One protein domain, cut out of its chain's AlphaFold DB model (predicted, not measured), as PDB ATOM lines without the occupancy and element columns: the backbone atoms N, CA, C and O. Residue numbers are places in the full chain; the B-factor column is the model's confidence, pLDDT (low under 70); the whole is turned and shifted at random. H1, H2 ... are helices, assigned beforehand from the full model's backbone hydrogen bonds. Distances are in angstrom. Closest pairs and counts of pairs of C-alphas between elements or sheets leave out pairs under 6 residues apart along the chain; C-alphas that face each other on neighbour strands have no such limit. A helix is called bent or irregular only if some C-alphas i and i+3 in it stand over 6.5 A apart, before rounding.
ATOM      1  N   GLY A  44      -8.959   3.170 -52.650       55.12
ATOM      2  CA  GLY A  44      -7.619   3.094 -52.058       55.12
ATOM      3  C   GLY A  44      -7.139   4.405 -51.420       55.12
ATOM      4  O   GLY A  44      -6.261   4.374 -50.559       55.12
ATOM      5  N   LEU A  45      -7.703   5.554 -51.817       53.53
ATOM      6  CA  LEU A  45      -7.358   6.871 -51.264       53.53
ATOM      7  C   LEU A  45      -7.771   7.007 -49.800       53.53
ATOM      8  O   LEU A  45      -6.932   7.367 -48.985       53.53
ATOM      9  N   GLN A  46      -9.016   6.673 -49.443       58.59
ATOM     10  CA  GLN A  46      -9.482   6.783 -48.051       58.59
ATOM     11  C   GLN A  46      -8.681   5.876 -47.109       58.59
ATOM     12  O   GLN A  46      -8.333   6.276 -45.999       58.59
ATOM     13  N   GLU A  47      -8.347   4.667 -47.564       59.41
ATOM     14  CA  GLU A  47      -7.559   3.711 -46.787       59.41
ATOM     15  C   GLU A  47      -6.113   4.200 -46.591       59.41
ATOM     16  O   GLU A  47      -5.616   4.203 -45.466       59.41
ATOM     17  N   LYS A  48      -5.474   4.733 -47.645       58.75
ATOM     18  CA  LYS A  48      -4.138   5.353 -47.570       58.75
ATOM     19  C   LYS A  48      -4.121   6.675 -46.791       58.75
ATOM     20  O   LYS A  48      -3.110   6.990 -46.164       58.75
ATOM     21  N   GLU A  49      -5.191   7.470 -46.842       62.84
ATOM     22  CA  GLU A  49      -5.362   8.693 -46.043       62.84
ATOM     23  C   GLU A  49      -5.427   8.340 -44.554       62.84
ATOM     24  O   GLU A  49      -4.722   8.939 -43.740       62.84
ATOM     25  N   GLU A  50      -6.231   7.337 -44.194       68.12
ATOM     26  CA  GLU A  50      -6.307   6.856 -42.820       68.12
ATOM     27  C   GLU A  50      -5.005   6.214 -42.343       68.12
ATOM     28  O   GLU A  50      -4.614   6.428 -41.195       68.12
ATOM     29  N   GLU A  51      -4.329   5.444 -43.195       71.00
ATOM     30  CA  GLU A  51      -3.044   4.821 -42.881       71.00
ATOM     31  C   GLU A  51      -1.962   5.881 -42.658       71.00
ATOM     32  O   GLU A  51      -1.321   5.891 -41.610       71.00
ATOM     33  N   ARG A  52      -1.837   6.867 -43.555       71.44
ATOM     34  CA  ARG A  52      -0.862   7.958 -43.407       71.44
ATOM     35  C   ARG A  52      -1.171   8.857 -42.211       71.44
ATOM     36  O   ARG A  52      -0.257   9.304 -41.521       71.44
ATOM     37  N   LYS A  53      -2.452   9.122 -41.935       77.75
ATOM     38  CA  LYS A  53      -2.875   9.847 -40.730       77.75
ATOM     39  C   LYS A  53      -2.508   9.070 -39.469       77.75
ATOM     40  O   LYS A  53      -2.039   9.681 -38.514       77.75
ATOM     41  N   ARG A  54      -2.690   7.745 -39.465       80.19
ATOM     42  CA  ARG A  54      -2.244   6.879 -38.367       80.19
ATOM     43  C   ARG A  54      -0.727   6.933 -38.205       80.19
ATOM     44  O   ARG A  54      -0.279   7.189 -37.099       80.19
ATOM     45  N   GLU A  55       0.045   6.797 -39.281       82.56
ATOM     46  CA  GLU A  55       1.511   6.917 -39.236       82.56
ATOM     47  C   GLU A  55       1.963   8.250 -38.627       82.56
ATOM     48  O   GLU A  55       2.795   8.263 -37.728       82.56
ATOM     49  N   LEU A  56       1.388   9.372 -39.075       83.06
ATOM     50  CA  LEU A  56       1.740  10.707 -38.584       83.06
ATOM     51  C   LEU A  56       1.355  10.936 -37.115       83.06
ATOM     52  O   LEU A  56       2.038  11.681 -36.417       83.06
ATOM     53  N   LEU A  57       0.261  10.329 -36.649       86.50
ATOM     54  CA  LEU A  57      -0.165  10.409 -35.249       86.50
ATOM     55  C   LEU A  57       0.728   9.568 -34.322       86.50
ATOM     56  O   LEU A  57       0.886   9.922 -33.156       86.50
ATOM     57  N   GLU A  58       1.315   8.486 -34.825       90.06
ATOM     58  CA  GLU A  58       2.202   7.601 -34.058       90.06
ATOM     59  C   GLU A  58       3.681   8.053 -34.090       90.06
ATOM     60  O   GLU A  58       4.523   7.429 -33.447       90.06
ATOM     61  N   LEU A  59       4.014   9.140 -34.804       89.38
ATOM     62  CA  LEU A  59       5.359   9.728 -34.795       89.38
ATOM     63  C   LEU A  59       5.722  10.322 -33.431       89.38
ATOM     64  O   LEU A  59       4.867  10.866 -32.722       89.38
ATOM     65  N   ASP A  60       7.020  10.292 -33.118       90.75
ATOM     66  CA  ASP A  60       7.589  11.075 -32.023       90.75
ATOM     67  C   ASP A  60       7.330  12.568 -32.266       90.75
ATOM     68  O   ASP A  60       7.450  13.077 -33.389       90.75
ATOM     69  N   TYR A  61       6.931  13.289 -31.219       88.31
ATOM     70  CA  TYR A  61       6.492  14.668 -31.392       88.31
ATOM     71  C   TYR A  61       7.632  15.604 -31.822       88.31
ATOM     72  O   TYR A  61       7.361  16.574 -32.529       88.31
ATOM     73  N   LEU A  62       8.886  15.340 -31.432       86.94
ATOM     74  CA  LEU A  62      10.035  16.143 -31.862       86.94
ATOM     75  C   LEU A  62      10.336  15.897 -33.338       86.94
ATOM     76  O   LEU A  62      10.583  16.857 -34.068       86.94
ATOM     77  N   GLU A  63      10.256  14.641 -33.784       86.44
ATOM     78  CA  GLU A  63      10.407  14.285 -35.199       86.44
ATOM     79  C   GLU A  63       9.328  14.960 -36.053       86.44
ATOM     80  O   GLU A  63       9.638  15.584 -37.068       86.44
ATOM     81  N   PHE A  64       8.072  14.918 -35.606       86.50
ATOM     82  CA  PHE A  64       6.956  15.567 -36.291       86.50
ATOM     83  C   PHE A  64       7.140  17.090 -36.366       86.50
ATOM     84  O   PHE A  64       7.028  17.699 -37.429       86.50
ATOM     85  N   VAL A  65       7.445  17.729 -35.237       87.44
ATOM     86  CA  VAL A  65       7.633  19.183 -35.153       87.44
ATOM     87  C   VAL A  65       8.798  19.642 -36.029       87.44
ATOM     88  O   VAL A  65       8.681  20.666 -36.702       87.44
ATOM     89  N   GLN A  66       9.888  18.874 -36.078       82.94
ATOM     90  CA  GLN A  66      11.019  19.148 -36.958       82.94
ATOM     91  C   GLN A  66      10.655  18.956 -38.436       82.94
ATOM     92  O   GLN A  66      11.008  19.795 -39.260       82.94
ATOM     93  N   GLN A  67       9.928  17.885 -38.772       76.75
ATOM     94  CA  GLN A  67       9.476  17.599 -40.135       76.75
ATOM     95  C   GLN A  67       8.579  18.711 -40.700       76.75
ATOM     96  O   GLN A  67       8.636  18.995 -41.896       76.75
ATOM     97  N   PHE A  68       7.757  19.335 -39.854       77.12
ATOM     98  CA  PHE A  68       6.800  20.374 -40.247       77.12
ATOM     99  C   PHE A  68       7.217  21.797 -39.863       77.12
ATOM    100  O   PHE A  68       6.414  22.717 -40.019       77.12
ATOM    101  N   GLU A  69       8.446  21.982 -39.371       77.38
ATOM    102  CA  GLU A  69       8.988  23.276 -38.928       77.38
ATOM    103  C   GLU A  69       8.055  24.021 -37.952       77.38
ATOM    104  O   GLU A  69       7.878  25.239 -38.014       77.38
ATOM    105  N   ILE A  70       7.416  23.282 -37.041       85.19
ATOM    106  CA  ILE A  70       6.505  23.857 -36.052       85.19
ATOM    107  C   ILE A  70       7.340  24.442 -34.907       85.19
ATOM    108  O   ILE A  70       8.171  23.772 -34.310       85.19
ATOM    109  N   GLU A  71       7.123  25.705 -34.556       88.12
ATOM    110  CA  GLU A  71       7.761  26.281 -33.369       88.12
ATOM    111  C   GLU A  71       6.995  25.843 -32.117       88.12
ATOM    112  O   GLU A  71       5.806  26.150 -31.996       88.12
ATOM    113  N   VAL A  72       7.658  25.147 -31.186       88.56
ATOM    114  CA  VAL A  72       7.092  24.756 -29.883       88.56
ATOM    115  C   VAL A  72       7.512  25.771 -28.831       88.56
ATOM    116  O   VAL A  72       8.694  26.068 -28.672       88.56
ATOM    117  N   LEU A  73       6.540  26.311 -28.101       91.50
ATOM    118  CA  LEU A  73       6.794  27.309 -27.070       91.50
ATOM    119  C   LEU A  73       7.323  26.651 -25.787       91.50
ATOM    120  O   LEU A  73       6.969  25.521 -25.448       91.50
ATOM    121  N   ASP A  74       8.115  27.388 -25.006       87.12
ATOM    122  CA  ASP A  74       8.715  26.889 -23.758       87.12
ATOM    123  C   ASP A  74       7.688  26.329 -22.758       87.12
ATOM    124  O   ASP A  74       7.972  25.383 -22.021       87.12
ATOM    125  N   ASN A  75       6.492  26.919 -22.700       88.25
ATOM    126  CA  ASN A  75       5.407  26.458 -21.834       88.25
ATOM    127  C   ASN A  75       4.803  25.127 -22.313       88.25
ATOM    128  O   ASN A  75       4.507  24.274 -21.480       88.25
ATOM    129  N   GLU A  76       4.680  24.929 -23.626       90.00
ATOM    130  CA  GLU A  76       4.226  23.674 -24.235       90.00
ATOM    131  C   GLU A  76       5.259  22.568 -23.999       90.00
ATOM    132  O   GLU A  76       4.911  21.494 -23.518       90.00
ATOM    133  N   HIS A  77       6.546  22.853 -24.220       87.00
ATOM    134  CA  HIS A  77       7.626  21.893 -23.976       87.00
ATOM    135  C   HIS A  77       7.713  21.444 -22.518       87.00
ATOM    136  O   HIS A  77       7.887  20.253 -22.243       87.00
ATOM    137  N   ARG A  78       7.584  22.382 -21.570       85.25
ATOM    138  CA  ARG A  78       7.562  22.050 -20.139       85.25
ATOM    139  C   ARG A  78       6.374  21.168 -19.786       85.25
ATOM    140  O   ARG A  78       6.540  20.244 -18.999       85.25
ATOM    141  N   TYR A  79       5.205  21.440 -20.360       89.44
ATOM    142  CA  TYR A  79       4.014  20.632 -20.125       89.44
ATOM    143  C   TYR A  79       4.180  19.212 -20.686       89.44
ATOM    144  O   TYR A  79       4.035  18.247 -19.942       89.44
ATOM    145  N   ILE A  80       4.600  19.089 -21.949       89.50
ATOM    146  CA  ILE A  80       4.877  17.805 -22.618       89.50
ATOM    147  C   ILE A  80       5.872  16.965 -21.807       89.50
ATOM    148  O   ILE A  80       5.621  15.791 -21.546       89.50
ATOM    149  N   SER A  81       6.962  17.585 -21.342       85.06
ATOM    150  CA  SER A  81       8.002  16.902 -20.558       85.06
ATOM    151  C   SER A  81       7.512  16.448 -19.179       85.06
ATOM    152  O   SER A  81       7.937  15.402 -18.694       85.06
ATOM    153  N   ASN A  82       6.644  17.231 -18.530       86.12
ATOM    154  CA  ASN A  82       6.110  16.908 -17.204       86.12
ATOM    155  C   ASN A  82       5.059  15.792 -17.256       86.12
ATOM    156  O   ASN A  82       5.024  14.956 -16.357       86.12
ATOM    157  N   GLU A  83       4.227  15.779 -18.298       86.19
ATOM    158  CA  GLU A  83       3.181  14.768 -18.504       86.19
ATOM    159  C   GLU A  83       3.695  13.519 -19.240       86.19
ATOM    160  O   GLU A  83       2.983  12.523 -19.348       86.19
ATOM    161  N   GLY A  84       4.941  13.545 -19.724       83.81
ATOM    162  CA  GLY A  84       5.585  12.408 -20.379       83.81
ATOM    163  C   GLY A  84       4.974  12.045 -21.731       83.81
ATOM    164  O   GLY A  84       4.983  10.867 -22.084       83.81
ATOM    165  N   LEU A  85       4.443  13.029 -22.466       89.69
ATOM    166  CA  LEU A  85       3.861  12.816 -23.795       89.69
ATOM    167  C   LEU A  85       4.990  12.715 -24.825       89.69
ATOM    168  O   LEU A  85       5.803  13.632 -24.934       89.69
ATOM    169  N   ASN A  86       5.044  11.621 -25.578       84.94
ATOM    170  CA  ASN A  86       6.152  11.354 -26.502       84.94
ATOM    171  C   ASN A  86       5.700  11.309 -27.963       84.94
ATOM    172  O   ASN A  86       6.482  11.645 -28.847       84.94
ATOM    173  N   ILE A  87       4.440  10.955 -28.226       90.88
ATOM    174  CA  ILE A  87       3.913  10.841 -29.592       90.88
ATOM    175  C   ILE A  87       2.823  11.872 -29.887       90.88
ATOM    176  O   ILE A  87       2.109  12.346 -28.997       90.88
ATOM    177  N   VAL A  88       2.669  12.215 -31.166       87.94
ATOM    178  CA  VAL A  88       1.737  13.255 -31.641       87.94
ATOM    179  C   VAL A  88       0.293  12.972 -31.215       87.94
ATOM    180  O   VAL A  88      -0.440  13.893 -30.849       87.94
ATOM    181  N   LYS A  89      -0.122  11.702 -31.208       90.75
ATOM    182  CA  LYS A  89      -1.453  11.267 -30.774       90.75
ATOM    183  C   LYS A  89      -1.774  11.671 -29.338       90.75
ATOM    184  O   LYS A  89      -2.856  12.195 -29.097       90.75
ATOM    185  N   GLU A  90      -0.838  11.493 -28.412       88.81
ATOM    186  CA  GLU A  90      -1.028  11.810 -26.989       88.81
ATOM    187  C   GLU A  90      -1.224  13.318 -26.773       88.81
ATOM    188  O   GLU A  90      -2.089  13.750 -26.012       88.81
ATOM    189  N   ILE A  91      -0.471  14.138 -27.512       87.81
ATOM    190  CA  ILE A  91      -0.611  15.601 -27.510       87.81
ATOM    191  C   ILE A  91      -1.960  16.012 -28.114       87.81
ATOM    192  O   ILE A  91      -2.621  16.925 -27.618       87.81
ATOM    193  N   ASN A  92      -2.390  15.329 -29.175       84.88
ATOM    194  CA  ASN A  92      -3.640  15.620 -29.865       84.88
ATOM    195  C   ASN A  92      -4.881  15.177 -29.065       84.88
ATOM    196  O   ASN A  92      -5.933  15.809 -29.154       84.88
ATOM    197  N   GLU A  93      -4.774  14.126 -28.254       87.12
ATOM    198  CA  GLU A  93      -5.838  13.642 -27.362       87.12
ATOM    199  C   GLU A  93      -5.892  14.405 -26.027       87.12
ATOM    200  O   GLU A  93      -6.917  14.372 -25.348       87.12
ATOM    201  N   SER A  94      -4.843  15.157 -25.677       83.69
ATOM    202  CA  SER A  94      -4.817  15.982 -24.467       83.69
ATOM    203  C   SER A  94      -5.887  17.085 -24.477       83.69
ATOM    204  O   SER A  94      -6.091  17.798 -25.468       83.69
ATOM    205  N   GLU A  95      -6.557  17.254 -23.334       83.44
ATOM    206  CA  GLU A  95      -7.511  18.342 -23.068       83.44
ATOM    207  C   GLU A  95      -6.845  19.568 -22.413       83.44
ATOM    208  O   GLU A  95      -7.522  20.527 -22.037       83.44
ATOM    209  N   ALA A  96      -5.516  19.553 -22.267       85.12
ATOM    210  CA  ALA A  96      -4.767  20.624 -21.625       85.12
ATOM    211  C   ALA A  96      -4.833  21.929 -22.424       85.12
ATOM    212  O   ALA A  96      -4.539  21.970 -23.624       85.12
ATOM    213  N   PHE A  97      -5.152  23.027 -21.739       85.12
ATOM    214  CA  PHE A  97      -5.249  24.340 -22.370       85.12
ATOM    215  C   PHE A  97      -3.906  24.771 -22.981       85.12
ATOM    216  O   PHE A  97      -3.873  25.330 -24.078       85.12
ATOM    217  N   GLU A  98      -2.806  24.441 -22.309       86.69
ATOM    218  CA  GLU A  98      -1.425  24.729 -22.688       86.69
ATOM    219  C   GLU A  98      -1.055  24.151 -24.058       86.69
ATOM    220  O   GLU A  98      -0.255  24.755 -24.764       86.69
ATOM    221  N   LEU A  99      -1.664  23.030 -24.457       88.50
ATOM    222  CA  LEU A  99      -1.378  22.350 -25.721       88.50
ATOM    223  C   LEU A  99      -2.329  22.739 -26.855       88.50
ATOM    224  O   LEU A  99      -2.122  22.316 -27.990       88.50
ATOM    225  N   THR A 100      -3.339  23.576 -26.598       87.25
ATOM    226  CA  THR A 100      -4.376  23.925 -27.588       87.25
ATOM    227  C   THR A 100      -3.785  24.480 -28.887       87.25
ATOM    228  O   THR A 100      -4.222  24.109 -29.977       87.25
ATOM    229  N   ARG A 101      -2.772  25.351 -28.789       91.44
ATOM    230  CA  ARG A 101      -2.108  25.954 -29.954       91.44
ATOM    231  C   ARG A 101      -1.307  24.912 -30.733       91.44
ATOM    232  O   ARG A 101      -1.497  24.784 -31.941       91.44
ATOM    233  N   LEU A 102      -0.443  24.158 -30.050       88.38
ATOM    234  CA  LEU A 102       0.369  23.113 -30.671       88.38
ATOM    235  C   LEU A 102      -0.501  22.041 -31.341       88.38
ATOM    236  O   LEU A 102      -0.243  21.672 -32.483       88.38
ATOM    237  N   LYS A 103      -1.591  21.631 -30.686       89.12
ATOM    238  CA  LYS A 103      -2.606  20.722 -31.227       89.12
ATOM    239  C   LYS A 103      -3.223  21.246 -32.519       89.12
ATOM    240  O   LYS A 103      -3.291  20.515 -33.503       89.12
ATOM    241  N   GLN A 104      -3.639  22.513 -32.552       84.19
ATOM    242  CA  GLN A 104      -4.168  23.130 -33.774       84.19
ATOM    243  C   GLN A 104      -3.131  23.148 -34.905       84.19
ATOM    244  O   GLN A 104      -3.472  22.849 -36.049       84.19
ATOM    245  N   LEU A 105      -1.866  23.447 -34.598       82.69
ATOM    246  CA  LEU A 105      -0.784  23.448 -35.586       82.69
ATOM    247  C   LEU A 105      -0.492  22.040 -36.121       82.69
ATOM    248  O   LEU A 105      -0.400  21.866 -37.337       82.69
ATOM    249  N   MET A 106      -0.429  21.035 -35.247       85.38
ATOM    250  CA  MET A 106      -0.236  19.633 -35.628       85.38
ATOM    251  C   MET A 106      -1.398  19.119 -36.482       85.38
ATOM    252  O   MET A 106      -1.162  18.612 -37.575       85.38
ATOM    253  N   LEU A 107      -2.648  19.335 -36.054       82.38
ATOM    254  CA  LEU A 107      -3.841  18.967 -36.826       82.38
ATOM    255  C   LEU A 107      -3.852  19.630 -38.204       82.38
ATOM    256  O   LEU A 107      -4.015  18.945 -39.209       82.38
ATOM    257  N   SER A 108      -3.587  20.937 -38.271       74.25
ATOM    258  CA  SER A 108      -3.537  21.653 -39.549       74.25
ATOM    259  C   SER A 108      -2.422  21.152 -40.474       74.25
ATOM    260  O   SER A 108      -2.566  21.208 -41.692       74.25
ATOM    261  N   SER A 109      -1.321  20.639 -39.920       75.81
ATOM    262  CA  SER A 109      -0.205  20.078 -40.691       75.81
ATOM    263  C   SER A 109      -0.530  18.676 -41.210       75.81
ATOM    264  O   SER A 109      -0.278  18.397 -42.381       75.81
ATOM    265  N   ILE A 110      -1.179  17.838 -40.391       75.31
ATOM    266  CA  ILE A 110      -1.707  16.525 -40.803       75.31
ATOM    267  C   ILE A 110      -2.745  16.699 -41.921       75.31
ATOM    268  O   ILE A 110      -2.680  16.011 -42.935       75.31
ATOM    269  N   GLU A 111      -3.663  17.657 -41.781       65.38
ATOM    270  CA  GLU A 111      -4.702  17.944 -42.780       65.38
ATOM    271  C   GLU A 111      -4.146  18.555 -44.079       65.38
ATOM    272  O   GLU A 111      -4.708  18.349 -45.154       65.38
ATOM    273  N   ARG A 112      -3.024  19.287 -44.016       60.19
ATOM    274  CA  ARG A 112      -2.348  19.846 -45.201       60.19
ATOM    275  C   ARG A 112      -1.544  18.819 -45.991       60.19
ATOM    276  O   ARG A 112      -1.323  19.041 -47.177       60.19
ATOM    277  N   GLN A 113      -1.086  17.738 -45.358       59.28
ATOM    278  CA  GLN A 113      -0.212  16.753 -46.000       59.28
ATOM    279  C   GLN A 113      -0.884  15.980 -47.133       59.28
ATOM    280  O   GLN A 113      -0.195  15.599 -48.071       59.28
ATOM    281  N   ARG A 114      -2.204  15.791 -47.086       54.53
ATOM    282  CA  ARG A 114      -2.997  15.242 -48.192       54.53
ATOM    283  C   ARG A 114      -4.410  15.774 -48.102       54.53
ATOM    284  O   ARG A 114      -5.312  15.128 -47.587       54.53
TER     285      ARG A 114
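This is residues 44 to 114 of the 625 residues of an uncharacterized protein of Paenibacillus silvae (UniProt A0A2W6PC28). Two longer helices, H1 and H5, run opposite ways along the long axis; short H4 packs on H5 and the end of H1, H3 crosses the start of H5, and H2 lies to one side. The 71 printed residues include five named helices, H1 to H5 in order, and no named strand: all helix. The whole is compact, radius of gyration of the C-alphas 12.2 A, spanning 40 by 20 by 19 A.

Start with H1, residues 44 to 57: its residues 56 to 57 alone only just touch H4, residues 88 to 93, with 3 pairs of C-alphas within 8 A, the closest Leu 57 and Lys 89, 4.7 A. H2, residues 61 to 67, touches no helix. H3, residues 74 to 83, touches residues 98 to 102 alone of H5, residues 97 to 113, about perpendicular at 83 degrees; their closest C-alphas, Glu 76 and Leu 99, are 5.9 A apart. H4 touches H5 at a steep tilt of 56 degrees, closest C-alphas Asn 92 and Lys 103, 5.4 A. Every O i to N i+4 pair is within hydrogen-bond range in H1, H2, H3 and H4, and 11 of 13 in H5.

Find C-alpha 44 at (-7.619, 3.094, -52.058); H1 runs 19.8 A from there. H5 runs 25.3 A to C-alpha 113 at (-0.212, 16.753, -46.000), and is irregular: C-alphas 98 and 101 are 7.4 A apart.

The printed part has no cut and no long link; pLDDT is under 70 at residues 44 to 50 and 111 to 114.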